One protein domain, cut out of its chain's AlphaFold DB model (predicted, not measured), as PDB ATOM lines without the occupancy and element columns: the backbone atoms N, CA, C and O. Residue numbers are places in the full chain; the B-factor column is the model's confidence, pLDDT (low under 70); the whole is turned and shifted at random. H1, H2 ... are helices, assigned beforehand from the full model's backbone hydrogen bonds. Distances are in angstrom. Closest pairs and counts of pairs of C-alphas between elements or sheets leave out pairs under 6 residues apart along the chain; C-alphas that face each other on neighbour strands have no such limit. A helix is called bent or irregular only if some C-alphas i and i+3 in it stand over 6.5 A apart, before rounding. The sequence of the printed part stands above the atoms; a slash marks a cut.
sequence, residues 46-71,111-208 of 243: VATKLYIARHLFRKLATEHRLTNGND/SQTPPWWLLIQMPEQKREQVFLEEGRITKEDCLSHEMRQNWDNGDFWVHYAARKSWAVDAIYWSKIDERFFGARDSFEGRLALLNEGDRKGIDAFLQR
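This is residues 46 to 71 and 111 to 208 of the 243 residues of an uncharacterized protein of Pseudogymnoascus sp. VKM F-4519 (FW-2642) (UniProt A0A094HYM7). An elongated row of helices: H1 stands between H7 and the hairpin of H4 and H5, and a thin extension runs past H3 to H2 at the far end, where residues 119 to 127 stick out. The printed part has 124 residues, with seven named helices, H1 to H7 in that order, and no named strand: the class is all helix, with mostly crossed packing. It is loose, with a radius of gyration of the C-alphas of 18.1 A, and spans 59 by 32 by 25 A.

H1, residues 47 to 62, is the hub. Its residues 50 to 57 alone touch H5, residues 168 to 181, the same way at a steep tilt of 58 degrees; the closest C-alphas, of Ala 53 and Asp 169, are 5.8 A apart. H6, residues 187 to 191, only just touches H1, with 3 pairs of C-alphas within 8 A, the closest Ile 52 and Leu 191 at 6.4 A, through H1 residues 49 to 52 alone. H7, residues 196 to 208, touches H1 opposite ways at a steep tilt of 41 degrees, closest at C-alphas 47 and 206, 6.8 A. H4, residues 155 to 163, forms a hairpin with H5, closest at C-alphas 161 and 168, 4.5 A. H3, residues 145 to 152, only just touches H4, with 3 pairs, and only at the corner. H2, residues 124 to 133, touches no helix. Every O i to N i+4 pair is within hydrogen-bond range in H1 to H4, against 7 of 10 in H5, 7 of 9 in H7 and 0 of 1 in H6, which has 2 of 2 O i to N i+3 pairs.

H1 starts at C-alpha 47 (107.156, 79.594, 111.657) and is 22.6 A long; H5 is 16.6 A. H7, 19.0 A, ends at C-alpha 208 (99.624, 75.193, 104.063). H5 and H7 are irregular: C-alphas 175 and 178, and C-alphas 200 and 203, are each 7.2 A apart.

Residues 72 to 110 are not printed; C-alphas 71 and 111 are 12.8 A apart across the cut. The H2 to H3 link is long. Mean pLDDT of the printed part is 78.3, with residues 69 to 70, 116 to 132, 135 to 143 and 207 under 70.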
ATOM      1  N   VAL A  46     110.659  79.696 114.768       70.62
ATOM      2  CA  VAL A  46     109.235  79.336 114.897       70.62
ATOM      3  C   VAL A  46     108.515  79.938 113.688       70.62
ATOM      4  O   VAL A  46     108.701  81.125 113.428       70.62
ATOM      5  N   ALA A  47     107.742  79.156 112.930       74.81
ATOM      6  CA  ALA A  47     107.156  79.594 111.657       74.81
ATOM      7  C   ALA A  47     106.377  80.922 111.791       74.81
ATOM      8  O   ALA A  47     106.476  81.809 110.943       74.81
ATOM      9  N   THR A  48     105.723  81.117 112.938       77.50
ATOM     10  CA  THR A  48     105.089  82.371 113.364       77.50
ATOM     11  C   THR A  48     106.048  83.569 113.372       77.50
ATOM     12  O   THR A  48     105.691  84.643 112.901       77.50
ATOM     13  N   LYS A  49     107.294  83.410 113.833       84.00
ATOM     14  CA  LYS A  49     108.317  84.474 113.838       84.00
ATOM     15  C   LYS A  49     108.752  84.866 112.428       84.00
ATOM     16  O   LYS A  49     108.977  86.046 112.179       84.00
ATOM     17  N   LEU A  50     108.870  83.906 111.510       84.38
ATOM     18  CA  LEU A  50     109.194  84.195 110.105       84.38
ATOM     19  C   LEU A  50     108.042  84.959 109.440       84.38
ATOM     20  O   LEU A  50     108.249  85.970 108.772       84.38
ATOM     21  N   TYR A  51     106.810  84.508 109.690       86.25
ATOM     22  CA  TYR A  51     105.605  85.168 109.204       86.25
ATOM     23  C   TYR A  51     105.523  86.620 109.691       86.25
ATOM     24  O   TYR A  51     105.442  87.544 108.882       86.25
ATOM     25  N   ILE A  52     105.627  86.838 111.006       89.19
ATOM     26  CA  ILE A  52     105.548  88.175 111.606       89.19
ATOM     27  C   ILE A  52     106.644  89.091 111.047       89.19
ATOM     28  O   ILE A  52     106.333  90.205 110.629       89.19
ATOM     29  N   ALA A  53     107.899  88.629 110.971       90.88
ATOM     30  CA  ALA A  53     109.007  89.428 110.447       90.88
ATOM     31  C   ALA A  53     108.751  89.911 109.014       90.88
ATOM     32  O   ALA A  53     108.851  91.104 108.726       90.88
ATOM     33  N   ARG A  54     108.362  88.999 108.115       90.94
ATOM     34  CA  ARG A  54     108.113  89.327 106.702       90.94
ATOM     35  C   ARG A  54     106.922  90.259 106.531       90.94
ATOM     36  O   ARG A  54     106.990  91.195 105.736       90.94
ATOM     37  N   HIS A  55     105.852  90.039 107.289       92.00
ATOM     38  CA  HIS A  55     104.664  90.878 107.215       92.00
ATOM     39  C   HIS A  55     104.891  92.276 107.794       92.00
ATOM     40  O   HIS A  55     104.442  93.255 107.196       92.00
ATOM     41  N   LEU A  56     105.633  92.401 108.896       94.06
ATOM     42  CA  LEU A  56     105.982  93.709 109.450       94.06
ATOM     43  C   LEU A  56     106.999  94.453 108.589       94.06
ATOM     44  O   LEU A  56     106.836  95.651 108.373       94.06
ATOM     45  N   PHE A  57     107.984  93.761 108.012       93.81
ATOM     46  CA  PHE A  57     108.877  94.363 107.024       93.81
ATOM     47  C   PHE A  57     108.092  94.884 105.808       93.81
ATOM     48  O   PHE A  57     108.265  96.034 105.403       93.81
ATOM     49  N   ARG A  58     107.151  94.087 105.280       92.81
ATOM     50  CA  ARG A  58     106.238  94.505 104.202       92.81
ATOM     51  C   ARG A  58     105.373  95.700 104.607       92.81
ATOM     52  O   ARG A  58     105.192  96.612 103.801       92.81
ATOM     53  N   LYS A  59     104.850  95.722 105.837       93.44
ATOM     54  CA  LYS A  59     104.075  96.847 106.381       93.44
ATOM     55  C   LYS A  59     104.912  98.126 106.387       93.44
ATOM     56  O   LYS A  59     104.475  99.121 105.824       93.44
ATOM     57  N   LEU A  60     106.134  98.077 106.923       92.94
ATOM     58  CA  LEU A  60     107.057  99.218 106.915       92.94
ATOM     59  C   LEU A  60     107.381  99.693 105.492       92.94
ATOM     60  O   LEU A  60     107.454 100.900 105.258       92.94
ATOM     61  N   ALA A  61     107.551  98.766 104.544       90.44
ATOM     62  CA  ALA A  61     107.786  99.100 103.140       90.44
ATOM     63  C   ALA A  61     106.585  99.831 102.522       90.44
ATOM     64  O   ALA A  61     106.751 100.866 101.881       90.44
ATOM     65  N   THR A  62     105.379  99.312 102.763       90.56
ATOM     66  CA  THR A  62     104.117  99.852 102.228       90.56
ATOM     67  C   THR A  62     103.783 101.215 102.836       90.56
ATOM     68  O   THR A  62     103.231 102.078 102.166       90.56
ATOM     69  N   GLU A  63     104.153 101.432 104.097       91.06
ATOM     70  CA  GLU A  63     103.982 102.706 104.803       91.06
ATOM     71  C   GLU A  63     105.102 103.719 104.500       91.06
ATOM     72  O   GLU A  63     105.112 104.799 105.083       91.06
ATOM     73  N   HIS A  64     106.056 103.389 103.619       88.00
ATOM     74  CA  HIS A  64     107.229 104.221 103.303       88.00
ATOM     75  C   HIS A  64     108.080 104.594 104.530       88.00
ATOM     76  O   HIS A  64     108.689 105.660 104.582       88.00
ATOM     77  N   ARG A  65     108.148 103.700 105.521       89.50
ATOM     78  CA  ARG A  65     108.862 103.922 106.788       89.50
ATOM     79  C   ARG A  65     110.271 103.342 106.811       89.50
ATOM     80  O   ARG A  65     111.015 103.649 107.726       89.50
ATOM     81  N   LEU A  66     110.642 102.505 105.839       87.00
ATOM     82  CA  LEU A  66     111.908 101.760 105.857       87.00
ATOM     83  C   LEU A  66     113.167 102.631 105.747       87.00
ATOM     84  O   LEU A  66     114.200 102.257 106.290       87.00
ATOM     85  N   THR A  67     113.103 103.764 105.047       78.06
ATOM     86  CA  THR A  67     114.265 104.643 104.842       78.06
ATOM     87  C   THR A  67     113.834 106.099 104.852       78.06
ATOM     88  O   THR A  67     112.753 106.417 104.359       78.06
ATOM     89  N   ASN A  68     114.706 106.991 105.316       72.50
ATOM     90  CA  ASN A  68     114.435 108.426 105.318       72.50
ATOM     91  C   ASN A  68     114.696 109.052 103.940       72.50
ATOM     92  O   ASN A  68     115.737 108.818 103.331       72.50
ATOM     93  N   GLY A  69     113.780 109.893 103.460       68.75
ATOM     94  CA  GLY A  69     113.961 110.707 102.252       68.75
ATOM     95  C   GLY A  69     113.238 110.182 101.010       68.75
ATOM     96  O   GLY A  69     113.072 108.982 100.819       68.75
ATOM     97  N   ASN A  70     112.845 111.116 100.142       67.31
ATOM     98  CA  ASN A  70     111.995 110.887  98.967       67.31
ATOM     99  C   ASN A  70     112.784 110.605  97.678       67.31
ATOM    100  O   ASN A  70     112.304 110.927  96.591       67.31
ATOM    101  N   ASP A  71     113.994 110.045  97.774       76.88
ATOM    102  CA  ASP A  71     114.742 109.682  96.570       76.88
ATOM    103  C   ASP A  71     114.053 108.502  95.872       76.88
ATOM    104  O   ASP A  71     113.991 107.392  96.402       76.88
ATOM    105  N   SER A 111     123.666 101.823  96.186       82.88
ATOM    106  CA  SER A 111     125.075 102.192  95.972       82.88
ATOM    107  C   SER A 111     125.694 102.981  97.129       82.88
ATOM    108  O   SER A 111     126.912 103.094  97.207       82.88
ATOM    109  N   GLN A 112     124.875 103.543  98.020       81.00
ATOM    110  CA  GLN A 112     125.333 104.265  99.213       81.00
ATOM    111  C   GLN A 112     125.514 103.331 100.414       81.00
ATOM    112  O   GLN A 112     125.936 103.771 101.481       81.00
ATOM    113  N   THR A 113     125.182 102.049 100.256       80.19
ATOM    114  CA  THR A 113     125.399 101.036 101.286       80.19
ATOM    115  C   THR A 113     126.662 100.240 101.005       80.19
ATOM    116  O   THR A 113     126.920  99.938  99.838       80.19
ATOM    117  N   PRO A 114     127.432  99.865 102.044       74.25
ATOM    118  CA  PRO A 114     128.575  98.985 101.857       74.25
ATOM    119  C   PRO A 114     128.157  97.711 101.100       74.25
ATOM    120  O   PRO A 114     127.149  97.083 101.464       74.25
ATOM    121  N   PRO A 115     128.877  97.317 100.037       74.31
ATOM    122  CA  PRO A 115     128.641  96.038  99.390       74.31
ATOM    123  C   PRO A 115     129.014  94.896 100.338       74.31
ATOM    124  O   PRO A 115     129.825  95.054 101.247       74.31
ATOM    125  N   TRP A 116     128.402  93.727 100.144       69.50
ATOM    126  CA  TRP A 116     128.575  92.601 101.063       69.50
ATOM    127  C   TRP A 116     130.040  92.156 101.157       69.50
ATOM    128  O   TRP A 116     130.512  91.864 102.249       69.50
ATOM    129  N   TRP A 117     130.770  92.165 100.039       65.06
ATOM    130  CA  TRP A 117     132.180  91.783  99.984       65.06
ATOM    131  C   TRP A 117     133.089  92.726 100.784       65.06
ATOM    132  O   TRP A 117     134.131  92.289 101.253       65.06
ATOM    133  N   LEU A 118     132.670  93.975 101.025       64.81
ATOM    134  CA  LEU A 118     133.383  94.918 101.899       64.81
ATOM    135  C   LEU A 118     133.140  94.619 103.392       64.81
ATOM    136  O   LEU A 118     133.803  95.168 104.263       64.81
ATOM    137  N   LEU A 119     132.168  93.757 103.711       59.09
ATOM    138  CA  LEU A 119     131.739  93.451 105.080       59.09
ATOM    139  C   LEU A 119     132.053  92.021 105.531       59.09
ATOM    140  O   LEU A 119     132.036  91.752 106.734       59.09
ATOM    141  N   ILE A 120     132.286  91.086 104.607       47.31
ATOM    142  CA  ILE A 120     132.569  89.694 104.970       47.31
ATOM    143  C   ILE A 120     134.034  89.545 105.382       47.31
ATOM    144  O   ILE A 120     134.946  90.000 104.698       47.31
ATOM    145  N   GLN A 121     134.242  88.837 106.498       42.53
ATOM    146  CA  GLN A 121     135.541  88.311 106.917       42.53
ATOM    147  C   GLN A 121     136.041  87.239 105.941       42.53
ATOM    148  O   GLN A 121     135.981  86.042 106.214       42.53
ATOM    149  N   MET A 122     136.496  87.667 104.773       37.91
ATOM    150  CA  MET A 122     137.290  86.853 103.861       37.91
ATOM    151  C   MET A 122     138.787  87.141 104.122       37.91
ATOM    152  O   MET A 122     139.111  88.121 104.803       37.91
ATOM    153  N   PRO A 123     139.733  86.296 103.670       42.06
ATOM    154  CA  PRO A 123     141.177  86.538 103.804       42.06
ATOM    155  C   PRO A 123     141.657  87.940 103.364       42.06
ATOM    156  O   PRO A 123     142.729  88.365 103.791       42.06
ATOM    157  N   GLU A 124     140.873  88.695 102.596       45.44
ATOM    158  CA  GLU A 124     141.078  90.104 102.248       45.44
ATOM    159  C   GLU A 124     141.035  91.042 103.465       45.44
ATOM    160  O   GLU A 124     141.763  92.029 103.471       45.44
ATOM    161  N   GLN A 125     140.329  90.703 104.552       50.44
ATOM    162  CA  GLN A 125     140.449  91.438 105.821       50.44
ATOM    163  C   GLN A 125     141.845  91.322 106.425       50.44
ATOM    164  O   GLN A 125     142.307  92.268 107.052       50.44
ATOM    165  N   LYS A 126     142.565  90.208 106.204       49.66
ATOM    166  CA  LYS A 126     143.985  90.155 106.585       49.66
ATOM    167  C   LYS A 126     144.786  91.176 105.784       49.66
ATOM    168  O   LYS A 126     145.719  91.739 106.331       49.66
ATOM    169  N   ARG A 127     144.429  91.442 104.521       53.81
ATOM    170  CA  ARG A 127     145.094  92.469 103.704       53.81
ATOM    171  C   ARG A 127     144.714  93.883 104.130       53.81
ATOM    172  O   ARG A 127     145.610  94.701 104.259       53.81
ATOM    173  N   GLU A 128     143.441  94.164 104.400       56.44
ATOM    174  CA  GLU A 128     143.017  95.468 104.936       56.44
ATOM    175  C   GLU A 128     143.632  95.740 106.308       56.44
ATOM    176  O   GLU A 128     144.097  96.843 106.567       56.44
ATOM    177  N   GLN A 129     143.692  94.726 107.172       58.62
ATOM    178  CA  GLN A 129     144.318  94.831 108.481       58.62
ATOM    179  C   GLN A 129     145.830  95.027 108.369       58.62
ATOM    180  O   GLN A 129     146.365  95.888 109.054       58.62
ATOM    181  N   VAL A 130     146.494  94.333 107.439       61.09
ATOM    182  CA  VAL A 130     147.894  94.612 107.085       61.09
ATOM    183  C   VAL A 130     148.049  96.043 106.567       61.09
ATOM    184  O   VAL A 130     148.952  96.737 107.004       61.09
ATOM    185  N   PHE A 131     147.159  96.545 105.708       64.38
ATOM    186  CA  PHE A 131     147.236  97.925 105.213       64.38
ATOM    187  C   PHE A 131     146.951  98.974 106.296       64.38
ATOM    188  O   PHE A 131     147.566 100.039 106.268       64.38
ATOM    189  N   LEU A 132     146.075  98.682 107.260       64.19
ATOM    190  CA  LEU A 132     145.845  99.503 108.451       64.19
ATOM    191  C   LEU A 132     147.074  99.498 109.374       64.19
ATOM    192  O   LEU A 132     147.482 100.551 109.858       64.19
ATOM    193  N   GLU A 133     147.678  98.329 109.603       71.00
ATOM    194  CA  GLU A 133     148.891  98.152 110.415       71.00
ATOM    195  C   GLU A 133     150.123  98.801 109.760       71.00
ATOM    196  O   GLU A 133     150.953  99.388 110.451       71.00
ATOM    197  N   GLU A 134     150.209  98.769 108.428       76.62
ATOM    198  CA  GLU A 134     151.221  99.457 107.616       76.62
ATOM    199  C   GLU A 134     150.933 100.964 107.444       76.62
ATOM    200  O   GLU A 134     151.743 101.678 106.853       76.62
ATOM    201  N   GLY A 135     149.786 101.465 107.924       66.00
ATOM    202  CA  GLY A 135     149.379 102.871 107.798       66.00
ATOM    203  C   GLY A 135     149.090 103.326 106.362       66.00
ATOM    204  O   GLY A 135     149.129 104.521 106.075       66.00
ATOM    205  N   ARG A 136     148.830 102.387 105.446       66.19
ATOM    206  CA  ARG A 136     148.536 102.644 104.025       66.19
ATOM    207  C   ARG A 136     147.097 103.082 103.775       66.19
ATOM    208  O   ARG A 136     146.838 103.720 102.760       66.19
ATOM    209  N   ILE A 137     146.192 102.710 104.674       65.94
ATOM    210  CA  ILE A 137     144.793 103.145 104.719       65.94
ATOM    211  C   ILE A 137     144.435 103.437 106.176       65.94
ATOM    212  O   ILE A 137     145.000 102.821 107.084       65.94
ATOM    213  N   THR A 138     143.498 104.345 106.421       61.72
ATOM    214  CA  THR A 138     142.920 104.558 107.751       61.72
ATOM    215  C   THR A 138     141.528 103.933 107.849       61.72
ATOM    216  O   THR A 138     140.921 103.550 106.849       61.72
ATOM    217  N   LYS A 139     140.972 103.825 109.064       60.09
ATOM    218  CA  LYS A 139     139.586 103.341 109.241       60.09
ATOM    219  C   LYS A 139     138.564 104.251 108.553       60.09
ATOM    220  O   LYS A 139     137.466 103.816 108.204       60.09
ATOM    221  N   GLU A 140     138.924 105.512 108.358       59.91
ATOM    222  CA  GLU A 140     138.144 106.515 107.644       59.91
ATOM    223  C   GLU A 140     138.182 106.312 106.118       59.91
ATOM    224  O   GLU A 140     137.268 106.774 105.429       59.91
ATOM    225  N   ASP A 141     139.149 105.554 105.597       62.38
ATOM    226  CA  ASP A 141     139.248 105.206 104.174       62.38
ATOM    227  C   ASP A 141     138.442 103.944 103.814       62.38
ATOM    228  O   ASP A 141     138.082 103.750 102.656       62.38
ATOM    229  N   CYS A 142     138.107 103.096 104.797       64.56
ATOM    230  CA  CYS A 142     137.452 101.804 104.550       64.56
ATOM    231  C   CYS A 142     135.999 101.916 104.056       64.56
ATOM    232  O   CYS A 142     135.491 101.002 103.416       64.56
ATOM    233  N   LEU A 143     135.307 103.013 104.369       68.56
ATOM    234  CA  LEU A 143     133.922 103.265 103.961       68.56
ATOM    235  C   LEU A 143     133.804 104.693 103.422       68.56
ATOM    236  O   LEU A 143     134.472 105.602 103.912       68.56
ATOM    237  N   SER A 144     132.911 104.941 102.463       76.50
ATOM    238  CA  SER A 144     132.558 106.326 102.132       76.50
ATOM    239  C   SER A 144     131.820 106.996 103.299       76.50
ATOM    240  O   SER A 144     131.329 106.341 104.226       76.50
ATOM    241  N   HIS A 145     131.715 108.325 103.259       78.56
ATOM    242  CA  HIS A 145     130.945 109.073 104.250       78.56
ATOM    243  C   HIS A 145     129.481 108.606 104.302       78.56
ATOM    244  O   HIS A 145     128.947 108.364 105.383       78.56
ATOM    245  N   GLU A 146     128.862 108.398 103.139       79.50
ATOM    246  CA  GLU A 146     127.495 107.895 103.007       79.50
ATOM    247  C   GLU A 146     127.362 106.465 103.540       79.50
ATOM    248  O   GLU A 146     126.408 106.159 104.253       79.50
ATOM    249  N   MET A 147     128.332 105.595 103.247       80.69
ATOM    250  CA  MET A 147     128.339 104.217 103.738       80.69
ATOM    251  C   MET A 147     128.413 104.153 105.264       80.69
ATOM    252  O   MET A 147     127.689 103.362 105.870       80.69
ATOM    253  N   ARG A 148     129.228 105.013 105.889       78.06
ATOM    254  CA  ARG A 148     129.277 105.152 107.351       78.06
ATOM    255  C   ARG A 148     127.960 105.642 107.926       78.06
ATOM    256  O   ARG A 148     127.427 105.007 108.825       78.06
ATOM    257  N   GLN A 149     127.401 106.720 107.378       81.12
ATOM    258  CA  GLN A 149     126.122 107.242 107.859       81.12
ATOM    259  C   GLN A 149     125.009 106.188 107.782       81.12
ATOM    260  O   GLN A 149     124.250 106.033 108.738       81.12
ATOM    261  N   ASN A 150     124.939 105.436 106.677       82.12
ATOM    262  CA  ASN A 150     123.982 104.340 106.502       82.12
ATOM    263  C   ASN A 150     124.222 103.173 107.470       82.12
ATOM    264  O   ASN A 150     123.281 102.474 107.853       82.12
ATOM    265  N   TRP A 151     125.474 102.919 107.845       81.56
ATOM    266  CA  TRP A 151     125.808 101.921 108.855       81.56
ATOM    267  C   TRP A 151     125.341 102.365 110.244       81.56
ATOM    268  O   TRP A 151     124.609 101.631 110.913       81.56
ATOM    269  N   ASP A 152     125.701 103.585 110.638       80.25
ATOM    270  CA  ASP A 152     125.440 104.142 111.967       80.25
ATOM    271  C   ASP A 152     123.945 104.352 112.223       80.25
ATOM    272  O   ASP A 152     123.449 104.084 113.319       80.25
ATOM    273  N   ASN A 153     123.196 104.790 111.206       83.56
ATOM    274  CA  ASN A 153     121.752 105.001 111.320       83.56
ATOM    275  C   ASN A 153     120.925 103.706 111.146       83.56
ATOM    276  O   ASN A 153     119.714 103.717 111.382       83.56
ATOM    277  N   GLY A 154     121.564 102.599 110.739       84.19
ATOM    278  CA  GLY A 154     120.949 101.289 110.528       84.19
ATOM    279  C   GLY A 154     120.236 101.077 109.181       84.19
ATOM    280  O   GLY A 154     119.641 100.014 108.985       84.19
ATOM    281  N   ASP A 155     120.279 102.029 108.244       87.88
ATOM    282  CA  ASP A 155     119.699 101.902 106.895       87.88
ATOM    283  C   ASP A 155     120.406 100.829 106.064       87.88
ATOM    284  O   ASP A 155     119.764 100.143 105.265       87.88
ATOM    285  N   PHE A 156     121.696 100.593 106.324       86.38
ATOM    286  CA  PHE A 156     122.430  99.462 105.766       86.38
ATOM    287  C   PHE A 156     121.658  98.145 105.940       86.38
ATOM    288  O   PHE A 156     121.456  97.413 104.971       86.38
ATOM    289  N   TRP A 157     121.168  97.859 107.151       87.31
ATOM    290  CA  TRP A 157     120.478  96.601 107.450       87.31
ATOM    291  C   TRP A 157     119.141  96.483 106.726       87.31
ATOM    292  O   TRP A 157     118.774  95.392 106.293       87.31
ATOM    293  N   VAL A 158     118.438  97.600 106.541       90.25
ATOM    294  CA  VAL A 158     117.194  97.651 105.765       90.25
ATOM    295  C   VAL A 158     117.465  97.330 104.295       90.25
ATOM    296  O   VAL A 158     116.818  96.451 103.723       90.25
ATOM    297  N   HIS A 159     118.450  97.997 103.693       87.75
ATOM    298  CA  HIS A 159     118.845  97.766 102.304       87.75
ATOM    299  C   HIS A 159     119.409  96.357 102.083       87.75
ATOM    300  O   HIS A 159     119.142  95.730 101.059       87.75
ATOM    301  N   TYR A 160     120.160  95.825 103.046       84.88
ATOM    302  CA  TYR A 160     120.693  94.469 102.988       84.88
ATOM    303  C   TYR A 160     119.578  93.415 103.094       84.88
ATOM    304  O   TYR A 160     119.530  92.487 102.287       84.88
ATOM    305  N   ALA A 161     118.620  93.602 104.009       87.06
ATOM    306  CA  ALA A 161     117.451  92.732 104.147       87.06
ATOM    307  C   ALA A 161     116.546  92.752 102.904       87.06
ATOM    308  O   ALA A 161     116.024  91.708 102.514       87.06
ATOM    309  N   ALA A 162     116.399  93.912 102.253       88.12
ATOM    310  CA  ALA A 162     115.640  94.044 101.008       88.12
ATOM    311  C   ALA A 162     116.270  93.262  99.840       88.12
ATOM    312  O   ALA A 162     115.545  92.725  99.007       88.12
ATOM    313  N   ARG A 163     117.607  93.171  99.793       84.81
ATOM    314  CA  ARG A 163     118.350  92.451  98.742       84.81
ATOM    315  C   ARG A 163     118.489  90.953  99.010       84.81
ATOM    316  O   ARG A 163     118.542  90.159  98.075       84.81
ATOM    317  N   LYS A 164     118.580  90.539 100.276       81.19
ATOM    318  CA  LYS A 164     118.870  89.147 100.660       81.19
ATOM    319  C   LYS A 164     117.639  88.486 101.283       81.19
ATOM    320  O   LYS A 164     117.515  88.359 102.502       81.19
ATOM    321  N   SER A 165     116.751  87.987 100.419       74.50
ATOM    322  CA  SER A 165     115.479  87.333 100.787       74.50
ATOM    323  C   SER A 165     115.618  86.136 101.744       74.50
ATOM    324  O   SER A 165     114.667  85.786 102.451       74.50
ATOM    325  N   TRP A 166     116.800  85.514 101.786       73.44
ATOM    326  CA  TRP A 166     117.136  84.402 102.674       73.44
ATOM    327  C   TRP A 166     117.573  84.832 104.081       73.44
ATOM    328  O   TRP A 166     117.501  84.021 105.001       73.44
ATOM    329  N   ALA A 167     118.030  86.076 104.251       76.88
ATOM    330  CA  ALA A 167     118.541  86.612 105.515       76.88
ATOM    331  C   ALA A 167     117.569  87.593 106.187       76.88
ATOM    332  O   ALA A 167     117.776  87.958 107.347       76.88
ATOM    333  N   VAL A 168     116.516  88.012 105.470       84.12
ATOM    334  CA  VAL A 168     115.548  89.027 105.914       84.12
ATOM    335  C   VAL A 168     115.042  88.773 107.332       84.12
ATOM    336  O   VAL A 168     115.025  89.698 108.129       84.12
ATOM    337  N   ASP A 169     114.709  87.530 107.685       84.88
ATOM    338  CA  ASP A 169     114.126  87.197 108.988       84.88
ATOM    339  C   ASP A 169     115.125  87.420 110.140       84.88
ATOM    340  O   ASP A 169     114.792  88.015 111.165       84.88
ATOM    341  N   ALA A 170     116.377  86.989 109.953       83.75
ATOM    342  CA  ALA A 170     117.435  87.139 110.949       83.75
ATOM    343  C   ALA A 170     117.849  88.608 111.117       83.75
ATOM    344  O   ALA A 170     117.994  89.093 112.242       83.75
ATOM    345  N   ILE A 171     117.995  89.334 110.003       86.06
ATOM    346  CA  ILE A 171     118.313  90.768 110.018       86.06
ATOM    347  C   ILE A 171     117.157  91.551 110.638       86.06
ATOM    348  O   ILE A 171     117.387  92.446 111.449       86.06
ATOM    349  N   TYR A 172     115.914  91.187 110.312       90.44
ATOM    350  CA  TYR A 172     114.738  91.866 110.826       90.44
ATOM    351  C   TYR A 172     114.727  91.849 112.354       90.44
ATOM    352  O   TYR A 172     114.724  92.905 112.985       90.44
ATOM    353  N   TRP A 173     114.811  90.660 112.954       88.56
ATOM    354  CA  TRP A 173     114.710  90.519 114.406       88.56
ATOM    355  C   TRP A 173     115.881  91.120 115.182       88.56
ATOM    356  O   TRP A 173     115.696  91.497 116.343       88.56
ATOM    357  N   SER A 174     117.062  91.191 114.564       87.94
ATOM    358  CA  SER A 174     118.291  91.658 115.213       87.94
ATOM    359  C   SER A 174     118.590  93.141 115.000       87.94
ATOM    360  O   SER A 174     119.242  93.741 115.852       87.94
ATOM    361  N   LYS A 175     118.167  93.730 113.873       88.44
ATOM    362  CA  LYS A 175     118.587  95.081 113.457       88.44
ATOM    363  C   LYS A 175     117.441  96.018 113.067       88.44
ATOM    364  O   LYS A 175     117.645  97.227 113.082       88.44
ATOM    365  N   ILE A 176     116.262  95.499 112.711       91.69
ATOM    366  CA  ILE A 176     115.159  96.311 112.156       91.69
ATOM    367  C   ILE A 176     113.994  96.448 113.141       91.69
ATOM    368  O   ILE A 176     113.494  97.549 113.332       91.69
ATOM    369  N   ASP A 177     113.561  95.358 113.778       94.31
ATOM    370  CA  ASP A 177     112.341  95.312 114.596       94.31
ATOM    371  C   ASP A 177     112.288  96.424 115.656       94.31
ATOM    372  O   ASP A 177     111.394  97.271 115.644       94.31
ATOM    373  N   GLU A 178     113.280  96.463 116.543       93.56
ATOM    374  CA  GLU A 178     113.275  97.405 117.665       93.56
ATOM    375  C   GLU A 178     113.503  98.854 117.231       93.56
ATOM    376  O   GLU A 178     113.023  99.778 117.886       93.56
ATOM    377  N   ARG A 179     114.150  99.063 116.075       92.12
ATOM    378  CA  ARG A 179     114.338 100.390 115.475       92.12
ATOM    379  C   ARG A 179     113.000 101.043 115.122       92.12
ATOM    380  O   ARG A 179     112.855 102.250 115.281       92.12
ATOM    381  N   PHE A 180     112.030 100.263 114.641       93.50
ATOM    382  CA  PHE A 180     110.749 100.791 114.155       93.50
ATOM    383  C   PHE A 180     109.586 100.638 115.130       93.50
ATOM    384  O   PHE A 180     108.596 101.366 115.012       93.50
ATOM    385  N   PHE A 181     109.686  99.695 116.064       93.88
ATOM    386  CA  PHE A 181     108.589  99.338 116.960       93.88
ATOM    387  C   PHE A 181     108.975  99.387 118.450       93.88
ATOM    388  O   PHE A 181     108.193  98.949 119.296       93.88
ATOM    389  N   GLY A 182     110.153  99.927 118.782       93.06
ATOM    390  CA  GLY A 182     110.652 100.050 120.154       93.06
ATOM    391  C   GLY A 182     111.126  98.722 120.746       93.06
ATOM    392  O   GLY A 182     111.083  97.694 120.076       93.06
ATOM    393  N   ALA A 183     111.570  98.734 122.005       92.75
ATOM    394  CA  ALA A 183     112.054  97.533 122.694       92.75
ATOM    395  C   ALA A 183     111.035  96.385 122.604       92.75
ATOM    396  O   ALA A 183     109.839  96.592 122.837       92.75
ATOM    397  N   ARG A 184     111.496  95.186 122.229       88.94
ATOM    398  CA  ARG A 184     110.616  94.028 122.067       88.94
ATOM    399  C   ARG A 184     110.372  93.365 123.418       88.94
ATOM    400  O   ARG A 184     111.296  92.871 124.056       88.94
ATOM    401  N   ASP A 185     109.109  93.302 123.809       82.44
ATOM    402  CA  ASP A 185     108.629  92.554 124.968       82.44
ATOM    403  C   ASP A 185     108.528  91.048 124.662       82.44
ATOM    404  O   ASP A 185     109.061  90.214 125.390       82.44
ATOM    405  N   SER A 186     107.881  90.695 123.548       81.56
ATOM    406  CA  SER A 186     107.693  89.327 123.063       81.56
ATOM    407  C   SER A 186     107.525  89.295 121.539       81.56
ATOM    408  O   SER A 186     107.256  90.312 120.895       81.56
ATOM    409  N   PHE A 187     107.680  88.118 120.929       75.88
ATOM    410  CA  PHE A 187     107.397  87.959 119.497       75.88
ATOM    411  C   PHE A 187     105.888  88.057 119.224       75.88
ATOM    412  O   PHE A 187     105.466  88.570 118.193       75.88
ATOM    413  N   GLU A 188     105.075  87.621 120.179       75.75
ATOM    414  CA  GLU A 188     103.618  87.631 120.156       75.75
ATOM    415  C   GLU A 188     103.061  89.057 120.276       75.75
ATOM    416  O   GLU A 188     102.067  89.379 119.628       75.75
ATOM    417  N   GLY A 189     103.740  89.951 121.001       84.06
ATOM    418  CA  GLY A 189     103.400  91.377 121.049       84.06
ATOM    419  C   GLY A 189     103.426  92.029 119.662       84.06
ATOM    420  O   GLY A 189     102.579  92.859 119.327       84.06
ATOM    421  N   ARG A 190     104.329  91.572 118.784       89.81
ATOM    422  CA  ARG A 190     104.412  92.019 117.385       89.81
ATOM    423  C   ARG A 190     103.281  91.491 116.503       89.81
ATOM    424  O   ARG A 190     102.965  92.125 115.497       89.81
ATOM    425  N   LEU A 191     102.612  90.403 116.891       85.81
ATOM    426  CA  LEU A 191     101.432  89.891 116.186       85.81
ATOM    427  C   LEU A 191     100.283  90.912 116.193       85.81
ATOM    428  O   LEU A 191      99.544  91.017 115.217       85.81
ATOM    429  N   ALA A 192     100.158  91.701 117.266       86.75
ATOM    430  CA  ALA A 192      99.138  92.742 117.381       86.75
ATOM    431  C   ALA A 192      99.344  93.916 116.403       86.75
ATOM    432  O   ALA A 192      98.407  94.670 116.159       86.75
ATOM    433  N   LEU A 193     100.544  94.061 115.828       90.94
ATOM    434  CA  LEU A 193     100.877  95.110 114.859       90.94
ATOM    435  C   LEU A 193     100.542  94.724 113.409       90.94
ATOM    436  O   LEU A 193     100.611  95.571 112.510       90.94
ATOM    437  N   LEU A 194     100.207  93.453 113.168       88.69
ATOM    438  CA  LEU A 194      99.734  92.989 111.869       88.69
ATOM    439  C   LEU A 194      98.332  93.534 111.580       88.69
ATOM    440  O   LEU A 194      97.539  93.780 112.487       88.69
ATOM    441  N   ASN A 195      98.010  93.697 110.294       87.12
ATOM    442  CA  ASN A 195      96.628  93.969 109.906       87.12
ATOM    443  C   ASN A 195      95.738  92.744 110.199       87.12
ATOM    444  O   ASN A 195      96.218  91.621 110.366       87.12
ATOM    445  N   GLU A 196      94.427  92.966 110.262       86.25
ATOM    446  CA  GLU A 196      93.466  91.932 110.652       86.25
ATOM    447  C   GLU A 196      93.485  90.711 109.719       86.25
ATOM    448  O   GLU A 196      93.384  89.578 110.191       86.25
ATOM    449  N   GLY A 197      93.663  90.929 108.412       85.25
ATOM    450  CA  GLY A 197      93.731  89.859 107.415       85.25
ATOM    451  C   GLY A 197      94.949  88.956 107.605       85.25
ATOM    452  O   GLY A 197      94.808  87.737 107.668       85.25
ATOM    453  N   ASP A 198      96.130  89.547 107.775       85.69
ATOM    454  CA  ASP A 198      97.382  88.828 108.021       85.69
ATOM    455  C   ASP A 198      97.331  88.090 109.370       85.69
ATOM    456  O   ASP A 198      97.734  86.934 109.479       85.69
ATOM    457  N   ARG A 199      96.759  88.716 110.406       82.88
ATOM    458  CA  ARG A 199      96.612  88.079 111.720       82.88
ATOM    459  C   ARG A 199      95.665  86.876 111.680       82.88
ATOM    460  O   ARG A 199      95.969  85.863 112.299       82.88
ATOM    461  N   LYS A 200      94.528  86.973 110.986       80.31
ATOM    462  CA  LYS A 200      93.566  85.861 110.847       80.31
ATOM    463  C   LYS A 200      94.064  84.770 109.894       80.31
ATOM    464  O   LYS A 200      93.690  83.614 110.047       80.31
ATOM    465  N   GLY A 201      94.894  85.135 108.918       76.69
ATOM    466  CA  GLY A 201      95.421  84.223 107.906       76.69
ATOM    467  C   GLY A 201      96.652  83.425 108.333       76.69
ATOM    468  O   GLY A 201      97.075  82.554 107.574       76.69
ATOM    469  N   ILE A 202      97.234  83.703 109.507       78.75
ATOM    470  CA  ILE A 202      98.492  83.080 109.932       78.75
ATOM    471  C   ILE A 202      98.369  81.559 110.041       78.75
ATOM    472  O   ILE A 202      99.153  80.855 109.415       78.75
ATOM    473  N   ASP A 203      97.355  81.044 110.739       72.69
ATOM    474  CA  ASP A 203      97.215  79.602 110.978       72.69
ATOM    475  C   ASP A 203      97.029  78.839 109.663       72.69
ATOM    476  O   ASP A 203      97.735  77.868 109.399       72.69
ATOM    477  N   ALA A 204      96.162  79.348 108.780       74.75
ATOM    478  CA  ALA A 204      95.941  78.777 107.452       74.75
ATOM    479  C   ALA A 204      97.213  78.815 106.584       74.75
ATOM    480  O   ALA A 204      97.515  77.863 105.863       74.75
ATOM    481  N   PHE A 205      97.987  79.903 106.659       78.56
ATOM    482  CA  PHE A 205      99.253  80.016 105.942       78.56
ATOM    483  C   PHE A 205     100.290  79.017 106.459       78.56
ATOM    484  O   PHE A 205     100.958  78.370 105.649       78.56
ATOM    485  N   LEU A 206     100.436  78.902 107.783       75.75
ATOM    486  CA  LEU A 206     101.398  77.996 108.404       75.75
ATOM    487  C   LEU A 206     101.032  76.543 108.123       75.75
ATOM    488  O   LEU A 206     101.907  75.783 107.726       75.75
ATOM    489  N   GLN A 207      99.751  76.186 108.234       69.44
ATOM    490  CA  GLN A 207      99.264  74.858 107.882       69.44
ATOM    491  C   GLN A 207      99.609  74.513 106.429       69.44
ATOM    492  O   GLN A 207     100.267  73.506 106.181       69.44
ATOM    493  N   ARG A 208      99.274  75.395 105.476       78.38
ATOM    494  CA  ARG A 208      99.624  75.193 104.063       78.38
ATOM    495  C   ARG A 208     101.132  75.027 103.861       78.38
ATOM    496  O   ARG A 208     101.555  74.189 103.076       78.38
TER     497      ARG A 208